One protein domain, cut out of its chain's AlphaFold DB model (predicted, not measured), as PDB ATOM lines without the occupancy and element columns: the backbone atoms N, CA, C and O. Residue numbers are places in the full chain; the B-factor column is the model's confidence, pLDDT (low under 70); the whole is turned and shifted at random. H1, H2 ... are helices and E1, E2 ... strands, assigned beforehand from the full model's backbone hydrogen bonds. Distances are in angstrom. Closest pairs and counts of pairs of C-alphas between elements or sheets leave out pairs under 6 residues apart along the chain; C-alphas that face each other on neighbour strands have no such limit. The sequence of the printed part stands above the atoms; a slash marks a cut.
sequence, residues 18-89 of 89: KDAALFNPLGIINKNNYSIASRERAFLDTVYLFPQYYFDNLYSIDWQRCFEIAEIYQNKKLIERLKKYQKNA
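This is residues 18 to 89 of the 89 residues of an uncharacterized protein of Candidatus Tagabacteria bacterium RIFCSPLOWO2_01_FULL_42_9 (UniProt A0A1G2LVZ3). Three helices, H2, H3 and H4, make the body, their centres at the corners of a triangle: H3 and H4 form a helical hairpin, and H2 is set obliquely across H3. A small two-stranded hairpin, E1 and E2, lies towards one end of the longest axis, H4 lies towards the other, and the short helix H1 packs on H3 near Ile 72. The printed part has 72 residues with four named helices and two named strands, in the order H1 E1 E2 H2 H3 H4; the sheet, E1 - E2, is antiparallel and the class is mostly helix. The whole is compact, with a radius of gyration of the C-alphas of 12.0 A, and spans 37 by 24 by 20 A.

H1, residues 19 to 22, touches H3, residues 63 to 73; their closest C-alphas are those of Ala 21 and Ile 72, 5.4 A apart. E1, residues 28 to 31, and E2, residues 34 to 37, form a hairpin of antiparallel neighbours, with 149 degrees between their directions. N 29 and O 36, at 2.7 A, and N 31 and O 34, at 2.8 A, are within hydrogen-bond range. H2, residues 39 to 49, has Arg 41 nearest to E1, its C-alpha 7.1 A from that of Ile 28. H3 is the hub, touching three helices. H2 and H3 touch, run the same way at a steep tilt of 45 degrees, and come closest at the C-alphas of Glu 40 and Cys 66, 5.2 A apart. H4, residues 76 to 87, forms a helical hairpin with H3: they touch at a shallow tilt of 15 degrees, opposite ways, with the C-alphas of Ala 70 and Ile 79 closest, at 6.8 A. H4 only just touches H2, with 3 pairs of C-alphas within 8 A and with residues 78 to 81 alone; the closest C-alphas are those of Tyr 48 and Leu 78, 6.2 A apart. H1 is apart from E2, H2 and H4. In H2 and H4 every O i to N i+4 pair is within hydrogen-bond range, in H3 4 of 7 are, and H1 is too short for such a pair.

H1 begins at C-alpha 19, (144.578, 147.616, 118.437). E1 is 9.6 A long and E2 10.3 A. H2 measures 15.6 A and begins at C-alpha 39, (149.450, 134.388, 132.569). H3 measures 15.8 A. H4, 17.1 A, ends at C-alpha 87, (157.331, 121.443, 122.510).

The C-alphas of Asn 33 and Lys 87 are the two farthest apart, at 37.2 A. The printed part has no cut. The link from H2 to H3, residues 50 to 62, is long; the other links are tight. The mean pLDDT of the printed part is 94.5, and no printed residue is under 70.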
ATOM      1  N   LYS A  18     148.999 145.590 118.282       91.06
ATOM      2  CA  LYS A  18     147.895 145.999 117.397       91.06
ATOM      3  C   LYS A  18     146.605 146.227 118.188       91.06
ATOM      4  O   LYS A  18     146.297 145.450 119.086       91.06
ATOM      5  N   ASP A  19     145.827 147.222 117.771       92.62
ATOM      6  CA  ASP A  19     144.578 147.616 118.437       92.62
ATOM      7  C   ASP A  19     143.591 146.448 118.590       92.62
ATOM      8  O   ASP A  19     142.987 146.292 119.646       92.62
ATOM      9  N   ALA A  20     143.521 145.563 117.587       91.44
ATOM     10  CA  ALA A  20     142.685 144.360 117.609       91.44
ATOM     11  C   ALA A  20     142.975 143.417 118.789       91.44
ATOM     12  O   ALA A  20     142.057 142.769 119.273       91.44
ATOM     13  N   ALA A  21     144.224 143.346 119.255       92.75
ATOM     14  CA  ALA A  21     144.584 142.592 120.453       92.75
ATOM     15  C   ALA A  21     144.572 143.495 121.696       92.75
ATOM     16  O   ALA A  21     144.077 143.083 122.741       92.75
ATOM     17  N   LEU A  22     145.053 144.740 121.589       92.44
ATOM     18  CA  LEU A  22     145.140 145.691 122.703       92.44
ATOM     19  C   LEU A  22     143.784 145.940 123.380       92.44
ATOM     20  O   LEU A  22     143.716 145.938 124.603       92.44
ATOM     21  N   PHE A  23     142.718 146.123 122.600       93.38
ATOM     22  CA  PHE A  23     141.371 146.374 123.125       93.38
ATOM     23  C   PHE A  23     140.544 145.098 123.327       93.38
ATOM     24  O   PHE A  23     139.382 145.172 123.718       93.38
ATOM     25  N   ASN A  24     141.116 143.923 123.058       95.75
ATOM     26  CA  ASN A  24     140.403 142.665 123.215       95.75
ATOM     27  C   ASN A  24     140.450 142.201 124.683       95.75
ATOM     28  O   ASN A  24     141.550 142.008 125.216       95.75
ATOM     29  N   PRO A  25     139.290 141.982 125.331       95.25
ATOM     30  CA  PRO A  25     139.232 141.601 126.739       95.25
ATOM     31  C   PRO A  25     139.601 140.130 126.985       95.25
ATOM     32  O   PRO A  25     139.711 139.710 128.135       95.25
ATOM     33  N   LEU A  26     139.782 139.315 125.942       96.81
ATOM     34  CA  LEU A  26     140.099 137.902 126.102       96.81
ATOM     35  C   LEU A  26     141.459 137.722 126.796       96.81
ATOM     36  O   LEU A  26     142.481 138.280 126.386       96.81
ATOM     37  N   GLY A  27     141.453 136.932 127.872       95.56
ATOM     38  CA  GLY A  27     142.625 136.743 128.725       95.56
ATOM     39  C   GLY A  27     142.936 137.941 129.626       95.56
ATOM     40  O   GLY A  27     144.001 137.969 130.227       95.56
ATOM     41  N   ILE A  28     142.041 138.924 129.744       96.69
ATOM     42  CA  ILE A  28     142.134 139.999 130.737       96.69
ATOM     43  C   ILE A  28     141.213 139.672 131.915       96.69
ATOM     44  O   ILE A  28     140.037 139.354 131.747       96.69
ATOM     45  N   ILE A  29     141.758 139.761 133.123       96.31
ATOM     46  CA  ILE A  29     141.058 139.593 134.392       96.31
ATOM     47  C   ILE A  29     140.788 140.988 134.952       96.31
ATOM     48  O   ILE A  29     141.713 141.699 135.348       96.31
ATOM     49  N   ASN A  30     139.518 141.373 135.008       94.12
ATOM     50  CA  ASN A  30     139.103 142.624 135.635       94.12
ATOM     51  C   ASN A  30     138.910 142.400 137.137       94.12
ATOM     52  O   ASN A  30     138.125 141.545 137.547       94.12
ATOM     53  N   LYS A  31     139.639 143.158 137.956       92.56
ATOM     54  CA  LYS A  31     139.525 143.157 139.414       92.56
ATOM     55  C   LYS A  31     139.180 144.560 139.879       92.56
ATOM     56  O   LYS A  31     140.036 145.438 139.842       92.56
ATOM     57  N   ASN A  32     137.953 144.746 140.359       91.31
ATOM     58  CA  ASN A  32     137.428 146.023 140.844       91.31
ATOM     59  C   ASN A  32     137.760 147.178 139.880       91.31
ATOM     60  O   ASN A  32     137.091 147.340 138.865       91.31
ATOM     61  N   ASN A  33     138.834 147.920 140.165       94.19
ATOM     62  CA  ASN A  33     139.213 149.150 139.474       94.19
ATOM     63  C   ASN A  33     140.442 148.995 138.563       94.19
ATOM     64  O   ASN A  33     140.990 149.998 138.110       94.19
ATOM     65  N   TYR A  34     140.922 147.773 138.323       93.81
ATOM     66  CA  TYR A  34     142.056 147.535 137.436       93.81
ATOM     67  C   TYR A  34     141.908 146.240 136.635       93.81
ATOM     68  O   TYR A  34     141.169 145.320 136.990       93.81
ATOM     69  N   SER A  35     142.664 146.161 135.548       94.38
ATOM     70  CA  SER A  35     142.712 145.008 134.655       94.38
ATOM     71  C   SER A  35     144.104 144.385 134.709       94.38
ATOM     72  O   SER A  35     145.103 145.097 134.654       94.38
ATOM     73  N   ILE A  36     144.180 143.059 134.809       96.06
ATOM     74  CA  ILE A  36     145.436 142.304 134.723       96.06
ATOM     75  C   ILE A  36     145.341 141.338 133.549       96.06
ATOM     76  O   ILE A  36     144.344 140.637 133.405       96.06
ATOM     77  N   ALA A  37     146.393 141.238 132.746       96.69
ATOM     78  CA  ALA A  37     146.557 140.103 131.852       96.69
ATOM     79  C   ALA A  37     146.639 138.782 132.641       96.69
ATOM     80  O   ALA A  37     147.359 138.674 133.635       96.69
ATOM     81  N   SER A  38     145.924 137.753 132.185       97.44
ATOM     82  CA  SER A  38     146.177 136.380 132.618       97.44
ATOM     83  C   SER A  38     147.608 135.983 132.253       97.44
ATOM     84  O   SER A  38     148.259 136.626 131.425       97.44
ATOM     85  N   ARG A  39     148.102 134.896 132.845       96.75
ATOM     86  CA  ARG A  39     149.450 134.388 132.569       96.75
ATOM     87  C   ARG A  39     149.661 134.136 131.073       96.75
ATOM     88  O   ARG A  39     150.659 134.566 130.507       96.75
ATOM     89  N   GLU A  40     148.681 133.509 130.436       97.69
ATOM     90  CA  GLU A  40     148.660 133.184 129.011       97.69
ATOM     91  C   GLU A  40     148.659 134.461 128.169       97.69
ATOM     92  O   GLU A  40     149.418 134.580 127.208       97.69
ATOM     93  N   ARG A  41     147.858 135.461 128.561       97.44
ATOM     94  CA  ARG A  41     147.805 136.747 127.866       97.44
ATOM     95  C   ARG A  41     149.131 137.502 127.962       97.44
ATOM     96  O   ARG A  41     149.639 137.935 126.933       97.44
ATOM     97  N   ALA A  42     149.719 137.584 129.155       96.38
ATOM     98  CA  ALA A  42     151.009 138.235 129.380       96.38
ATOM     99  C   ALA A  42     152.151 137.541 128.616       96.38
ATOM    100  O   ALA A  42     153.008 138.200 128.017       96.38
ATOM    101  N   PHE A  43     152.141 136.206 128.588       96.94
ATOM    102  CA  PHE A  43     153.069 135.410 127.792       96.94
ATOM    103  C   PHE A  43     152.937 135.726 126.292       96.94
ATOM    104  O   PHE A  43     153.932 136.030 125.630       96.94
ATOM    105  N   LEU A  44     151.712 135.741 125.762       96.56
ATOM    106  CA  LEU A  44     151.442 136.048 124.354       96.56
ATOM    107  C   LEU A  44     151.822 137.479 123.970       96.56
ATOM    108  O   LEU A  44     152.474 137.669 122.941       96.56
ATOM    109  N   ASP A  45     151.465 138.465 124.797       95.56
ATOM    110  CA  ASP A  45     151.822 139.874 124.598       95.56
ATOM    111  C   ASP A  45     153.355 140.009 124.475       95.56
ATOM    112  O   ASP A  45     153.871 140.677 123.572       95.56
ATOM    113  N   THR A  46     154.095 139.287 125.325       95.25
ATOM    114  CA  THR A  46     155.565 139.264 125.321       95.25
ATOM    115  C   THR A  46     156.120 138.620 124.052       95.25
ATOM    116  O   THR A  46     156.905 139.249 123.345       95.25
ATOM    117  N   VAL A  47     155.697 137.403 123.694       95.06
ATOM    118  CA  VAL A  47     156.199 136.691 122.497       95.06
ATOM    119  C   VAL A  47     155.833 137.418 121.197       95.06
ATOM    120  O   VAL A  47     156.566 137.358 120.196       95.06
ATOM    121  N   TYR A  48     154.700 138.119 121.187       95.06
ATOM    122  CA  TYR A  48     154.282 138.946 120.063       95.06
ATOM    123  C   TYR A  48     155.239 140.126 119.848       95.06
ATOM    124  O   TYR A  48     155.694 140.350 118.720       95.06
ATOM    125  N   LEU A  49     155.571 140.855 120.920       93.94
ATOM    126  CA  LEU A  49     156.454 142.027 120.878       93.94
ATOM    127  C   LEU A  49     157.942 141.668 120.757       93.94
ATOM    128  O   LEU A  49     158.708 142.416 120.131       93.94
ATOM    129  N   PHE A  50     158.333 140.530 121.332       93.12
ATOM    130  CA  PHE A  50     159.702 140.042 121.454       93.12
ATOM    131  C   PHE A  50     159.806 138.613 120.894       93.12
ATOM    132  O   PHE A  50     159.711 137.628 121.623       93.12
ATOM    133  N   PRO A  51     160.032 138.475 119.574       88.75
ATOM    134  CA  PRO A  51     160.106 137.180 118.898       88.75
ATOM    135  C   PRO A  51     161.119 136.170 119.451       88.75
ATOM    136  O   PRO A  51     160.948 134.979 119.212       88.75
ATOM    137  N   GLN A  52     162.177 136.650 120.105       89.06
ATOM    138  CA  GLN A  52     163.326 135.867 120.578       89.06
ATOM    139  C   GLN A  52     163.484 135.991 122.100       89.06
ATOM    140  O   GLN A  52     164.587 136.173 122.604       89.06
ATOM    141  N   TYR A  53     162.368 135.989 122.825       93.69
ATOM    142  CA  TYR A  53     162.382 136.014 124.283       93.69
ATOM    143  C   TYR A  53     162.649 134.607 124.838       93.69
ATOM    144  O   TYR A  53     162.224 133.625 124.242       93.69
ATOM    145  N   TYR A  54     163.351 134.488 125.960       93.38
ATOM    146  CA  TYR A  54     163.550 133.206 126.638       93.38
ATOM    147  C   TYR A  54     162.765 133.209 127.949       93.38
ATOM    148  O   TYR A  54     162.777 134.209 128.663       93.38
ATOM    149  N   PHE A  55     162.057 132.119 128.235       93.94
ATOM    150  CA  PHE A  55     161.299 131.947 129.472       93.94
ATOM    151  C   PHE A  55     161.877 130.774 130.253       93.94
ATOM    152  O   PHE A  55     161.928 129.663 129.731       93.94
ATOM    153  N   ASP A  56     162.242 131.023 131.507       92.19
ATOM    154  CA  ASP A  56     162.887 130.023 132.363       92.19
ATOM    155  C   ASP A  56     161.899 128.965 132.883       92.19
ATOM    156  O   ASP A  56     162.288 127.852 133.222       92.19
ATOM    157  N   ASN A  57     160.609 129.309 132.964       91.50
ATOM    158  CA  ASN A  57     159.567 128.419 133.464       91.50
ATOM    159  C   ASN A  57     158.263 128.592 132.681       91.50
ATOM    160  O   ASN A  57     157.590 129.620 132.780       91.50
ATOM    161  N   LEU A  58     157.885 127.545 131.951       94.50
ATOM    162  CA  LEU A  58     156.632 127.466 131.203       94.50
ATOM    163  C   LEU A  58     155.664 126.411 131.762       94.50
ATOM    164  O   LEU A  58     154.579 126.235 131.215       94.50
ATOM    165  N   TYR A  59     156.002 125.766 132.883       93.75
ATOM    166  CA  TYR A  59     155.236 124.655 133.458       93.75
ATOM    167  C   TYR A  59     153.789 125.030 133.817       93.75
ATOM    168  O   TYR A  59     152.881 124.213 133.739       93.75
ATOM    169  N   SER A  60     153.561 126.288 134.209       94.06
ATOM    170  CA  SER A  60     152.240 126.782 134.634       94.06
ATOM    171  C   SER A  60     151.387 127.371 133.504       94.06
ATOM    172  O   SER A  60     150.337 127.956 133.777       94.06
ATOM    173  N   ILE A  61     151.843 127.273 132.252       96.44
ATOM    174  CA  ILE A  61     151.125 127.802 131.092       96.44
ATOM    175  C   ILE A  61     150.030 126.825 130.668       96.44
ATOM    176  O   ILE A  61     150.306 125.675 130.332       96.44
ATOM    177  N   ASP A  62     148.789 127.310 130.606       97.12
ATOM    178  CA  ASP A  62     147.715 126.589 129.929       97.12
ATOM    179  C   ASP A  62     147.843 126.792 128.412       97.12
ATOM    180  O   ASP A  62     147.479 127.829 127.848       97.12
ATOM    181  N   TRP A  63     148.402 125.787 127.735       96.69
ATOM    182  CA  TRP A  63     148.642 125.844 126.295       96.69
ATOM    183  C   TRP A  63     147.359 125.895 125.471       96.69
ATOM    184  O   TRP A  63     147.334 126.592 124.457       96.69
ATOM    185  N   GLN A  64     146.299 125.205 125.898       96.38
ATOM    186  CA  GLN A  64     145.020 125.241 125.192       96.38
ATOM    187  C   GLN A  64     144.474 126.667 125.209       96.38
ATOM    188  O   GLN A  64     144.173 127.237 124.156       96.38
ATOM    189  N   ARG A  65     144.465 127.287 126.393       97.12
ATOM    190  CA  ARG A  65     144.029 128.671 126.552       97.12
ATOM    191  C   ARG A  65     144.932 129.658 125.807       97.12
ATOM    192  O   ARG A  65     144.434 130.616 125.219       97.12
ATOM    193  N   CYS A  66     146.243 129.417 125.769       97.00
ATOM    194  CA  CYS A  66     147.179 130.201 124.958       97.00
ATOM    195  C   CYS A  66     146.811 130.190 123.470       97.00
ATOM    196  O   CYS A  66     146.779 131.253 122.852       97.00
ATOM    197  N   PHE A  67     146.536 129.023 122.879       97.00
ATOM    198  CA  PHE A  67     146.178 128.949 121.458       97.00
ATOM    199  C   PHE A  67     144.851 129.652 121.158       97.00
ATOM    200  O   PHE A  67     144.777 130.369 120.165       97.00
ATOM    201  N   GLU A  68     143.850 129.538 122.037       96.56
ATOM    202  CA  GLU A  68     142.587 130.280 121.906       96.56
ATOM    203  C   GLU A  68     142.807 131.799 121.888       96.56
ATOM    204  O   GLU A  68     142.275 132.507 121.033       96.56
ATOM    205  N   ILE A  69     143.613 132.316 122.823       96.94
ATOM    206  CA  ILE A  69     143.896 133.753 122.914       96.94
ATOM    207  C   ILE A  69     144.754 134.210 121.728       96.94
ATOM    208  O   ILE A  69     144.573 135.320 121.236       96.94
ATOM    209  N   ALA A  70     145.680 133.385 121.237       96.75
ATOM    210  CA  ALA A  70     146.619 133.767 120.184       96.75
ATOM    211  C   ALA A  70     145.942 134.183 118.862       96.75
ATOM    212  O   ALA A  70     146.502 134.993 118.114       96.75
ATOM    213  N   GLU A  71     144.727 133.699 118.600       95.00
ATOM    214  CA  GLU A  71     143.934 134.068 117.424       95.00
ATOM    215  C   GLU A  71     143.640 135.580 117.353       95.00
ATOM    216  O   GLU A  71     143.641 136.160 116.263       95.00
ATOM    217  N   ILE A  72     143.512 136.275 118.497       96.06
ATOM    218  CA  ILE A  72     143.227 137.727 118.529       96.06
ATOM    219  C   ILE A  72     144.353 138.569 117.908       96.06
ATOM    220  O   ILE A  72     144.132 139.700 117.478       96.06
ATOM    221  N   TYR A  73     145.575 138.029 117.845       94.69
ATOM    222  CA  TYR A  73     146.735 138.724 117.281       94.69
ATOM    223  C   TYR A  73     146.802 138.619 115.756       94.69
ATOM    224  O   TYR A  73     147.595 139.346 115.140       94.69
ATOM    225  N   GLN A  74     146.020 137.707 115.156       92.62
ATOM    226  CA  GLN A  74     145.966 137.441 113.715       92.62
ATOM    227  C   GLN A  74     147.370 137.307 113.099       92.62
ATOM    228  O   GLN A  74     147.703 137.915 112.078       92.62
ATOM    229  N   ASN A  75     148.247 136.557 113.773       94.00
ATOM    230  CA  ASN A  75     149.658 136.453 113.420       94.00
ATOM    231  C   ASN A  75     150.103 134.988 113.343       94.00
ATOM    232  O   ASN A  75     150.437 134.373 114.351       94.00
ATOM    233  N   LYS A  76     150.202 134.457 112.121       94.31
ATOM    234  CA  LYS A  76     150.632 133.070 111.869       94.31
ATOM    235  C   LYS A  76     152.016 132.752 112.457       94.31
ATOM    236  O   LYS A  76     152.213 131.677 113.013       94.31
ATOM    237  N   LYS A  77     152.952 133.711 112.423       94.81
ATOM    238  CA  LYS A  77     154.295 133.536 113.005       94.81
ATOM    239  C   LYS A  77     154.259 133.442 114.531       94.81
ATOM    240  O   LYS A  77     155.126 132.792 115.106       94.81
ATOM    241  N   LEU A  78     153.294 134.087 115.196       95.19
ATOM    242  CA  LEU A  78     153.097 133.917 116.640       95.19
ATOM    243  C   LEU A  78     152.687 132.473 116.943       95.19
ATOM    244  O   LEU A  78     153.310 131.841 117.786       95.19
ATOM    245  N   ILE A  79     151.722 131.930 116.197       96.31
ATOM    246  CA  ILE A  79     151.266 130.540 116.349       96.31
ATOM    247  C   ILE A  79     152.416 129.545 116.155       96.31
ATOM    248  O   ILE A  79     152.579 128.615 116.945       96.31
ATOM    249  N   GLU A  80     153.266 129.754 115.149       95.25
ATOM    250  CA  GLU A  80     154.459 128.925 114.938       95.25
ATOM    251  C   GLU A  80     155.435 128.974 116.120       95.25
ATOM    252  O   GLU A  80     155.988 127.945 116.506       95.25
ATOM    253  N   ARG A  81     155.648 130.154 116.719       95.19
ATOM    254  CA  ARG A  81     156.494 130.291 117.917       95.19
ATOM    255  C   ARG A  81     155.876 129.595 119.120       95.19
ATOM    256  O   ARG A  81     156.598 128.920 119.842       95.19
ATOM    257  N   LEU A  82     154.564 129.707 119.313       95.44
ATOM    258  CA  LEU A  82     153.863 129.039 120.412       95.44
ATOM    259  C   LEU A  82     154.043 127.527 120.365       95.44
ATOM    260  O   LEU A  82     154.396 126.932 121.375       95.44
ATOM    261  N   LYS A  83     153.916 126.923 119.179       95.81
ATOM    262  CA  LYS A  83     154.187 125.490 118.989       95.81
ATOM    263  C   LYS A  83     155.618 125.105 119.377       95.81
ATOM    264  O   LYS A  83     155.835 124.019 119.905       95.81
ATOM    265  N   LYS A  84     156.599 125.984 119.134       94.81
ATOM    266  CA  LYS A  84     157.991 125.755 119.556       94.81
ATOM    267  C   LYS A  84     158.141 125.817 121.072       94.81
ATOM    268  O   LYS A  84     158.792 124.939 121.623       94.81
ATOM    269  N   TYR A  85     157.540 126.807 121.731       95.19
ATOM    270  CA  TYR A  85     157.573 126.879 123.194       95.19
ATOM    271  C   TYR A  85     156.884 125.676 123.828       95.19
ATOM    272  O   TYR A  85     157.489 125.044 124.676       95.19
ATOM    273  N   GLN A  86     155.691 125.305 123.360       95.19
ATOM    274  CA  GLN A  86     154.952 124.151 123.873       95.19
ATOM    275  C   GLN A  86     155.756 122.849 123.780       95.19
ATOM    276  O   GLN A  86     155.705 122.031 124.688       95.19
ATOM    277  N   LYS A  87     156.503 122.644 122.688       92.62
ATOM    278  CA  LYS A  87     157.331 121.443 122.510       92.62
ATOM    279  C   LYS A  87     158.511 121.374 123.491       92.62
ATOM    280  O   LYS A  87     158.993 120.282 123.769       92.62
ATOM    281  N   ASN A  88     158.991 122.526 123.951       84.81
ATOM    282  CA  ASN A  88     160.173 122.652 124.805       84.81
ATOM    283  C   ASN A  88     159.820 122.972 126.272       84.81
ATOM    284  O   ASN A  88     160.731 123.278 127.040       84.81
ATOM    285  N   ALA A  89     158.530 122.994 126.614       80.50
ATOM    286  CA  ALA A  89     158.008 123.354 127.930       80.50
ATOM    287  C   ALA A  89     157.861 122.145 128.858       80.50
ATOM    288  O   ALA A  89     157.712 121.015 128.341       80.50
TER     289      ALA A  89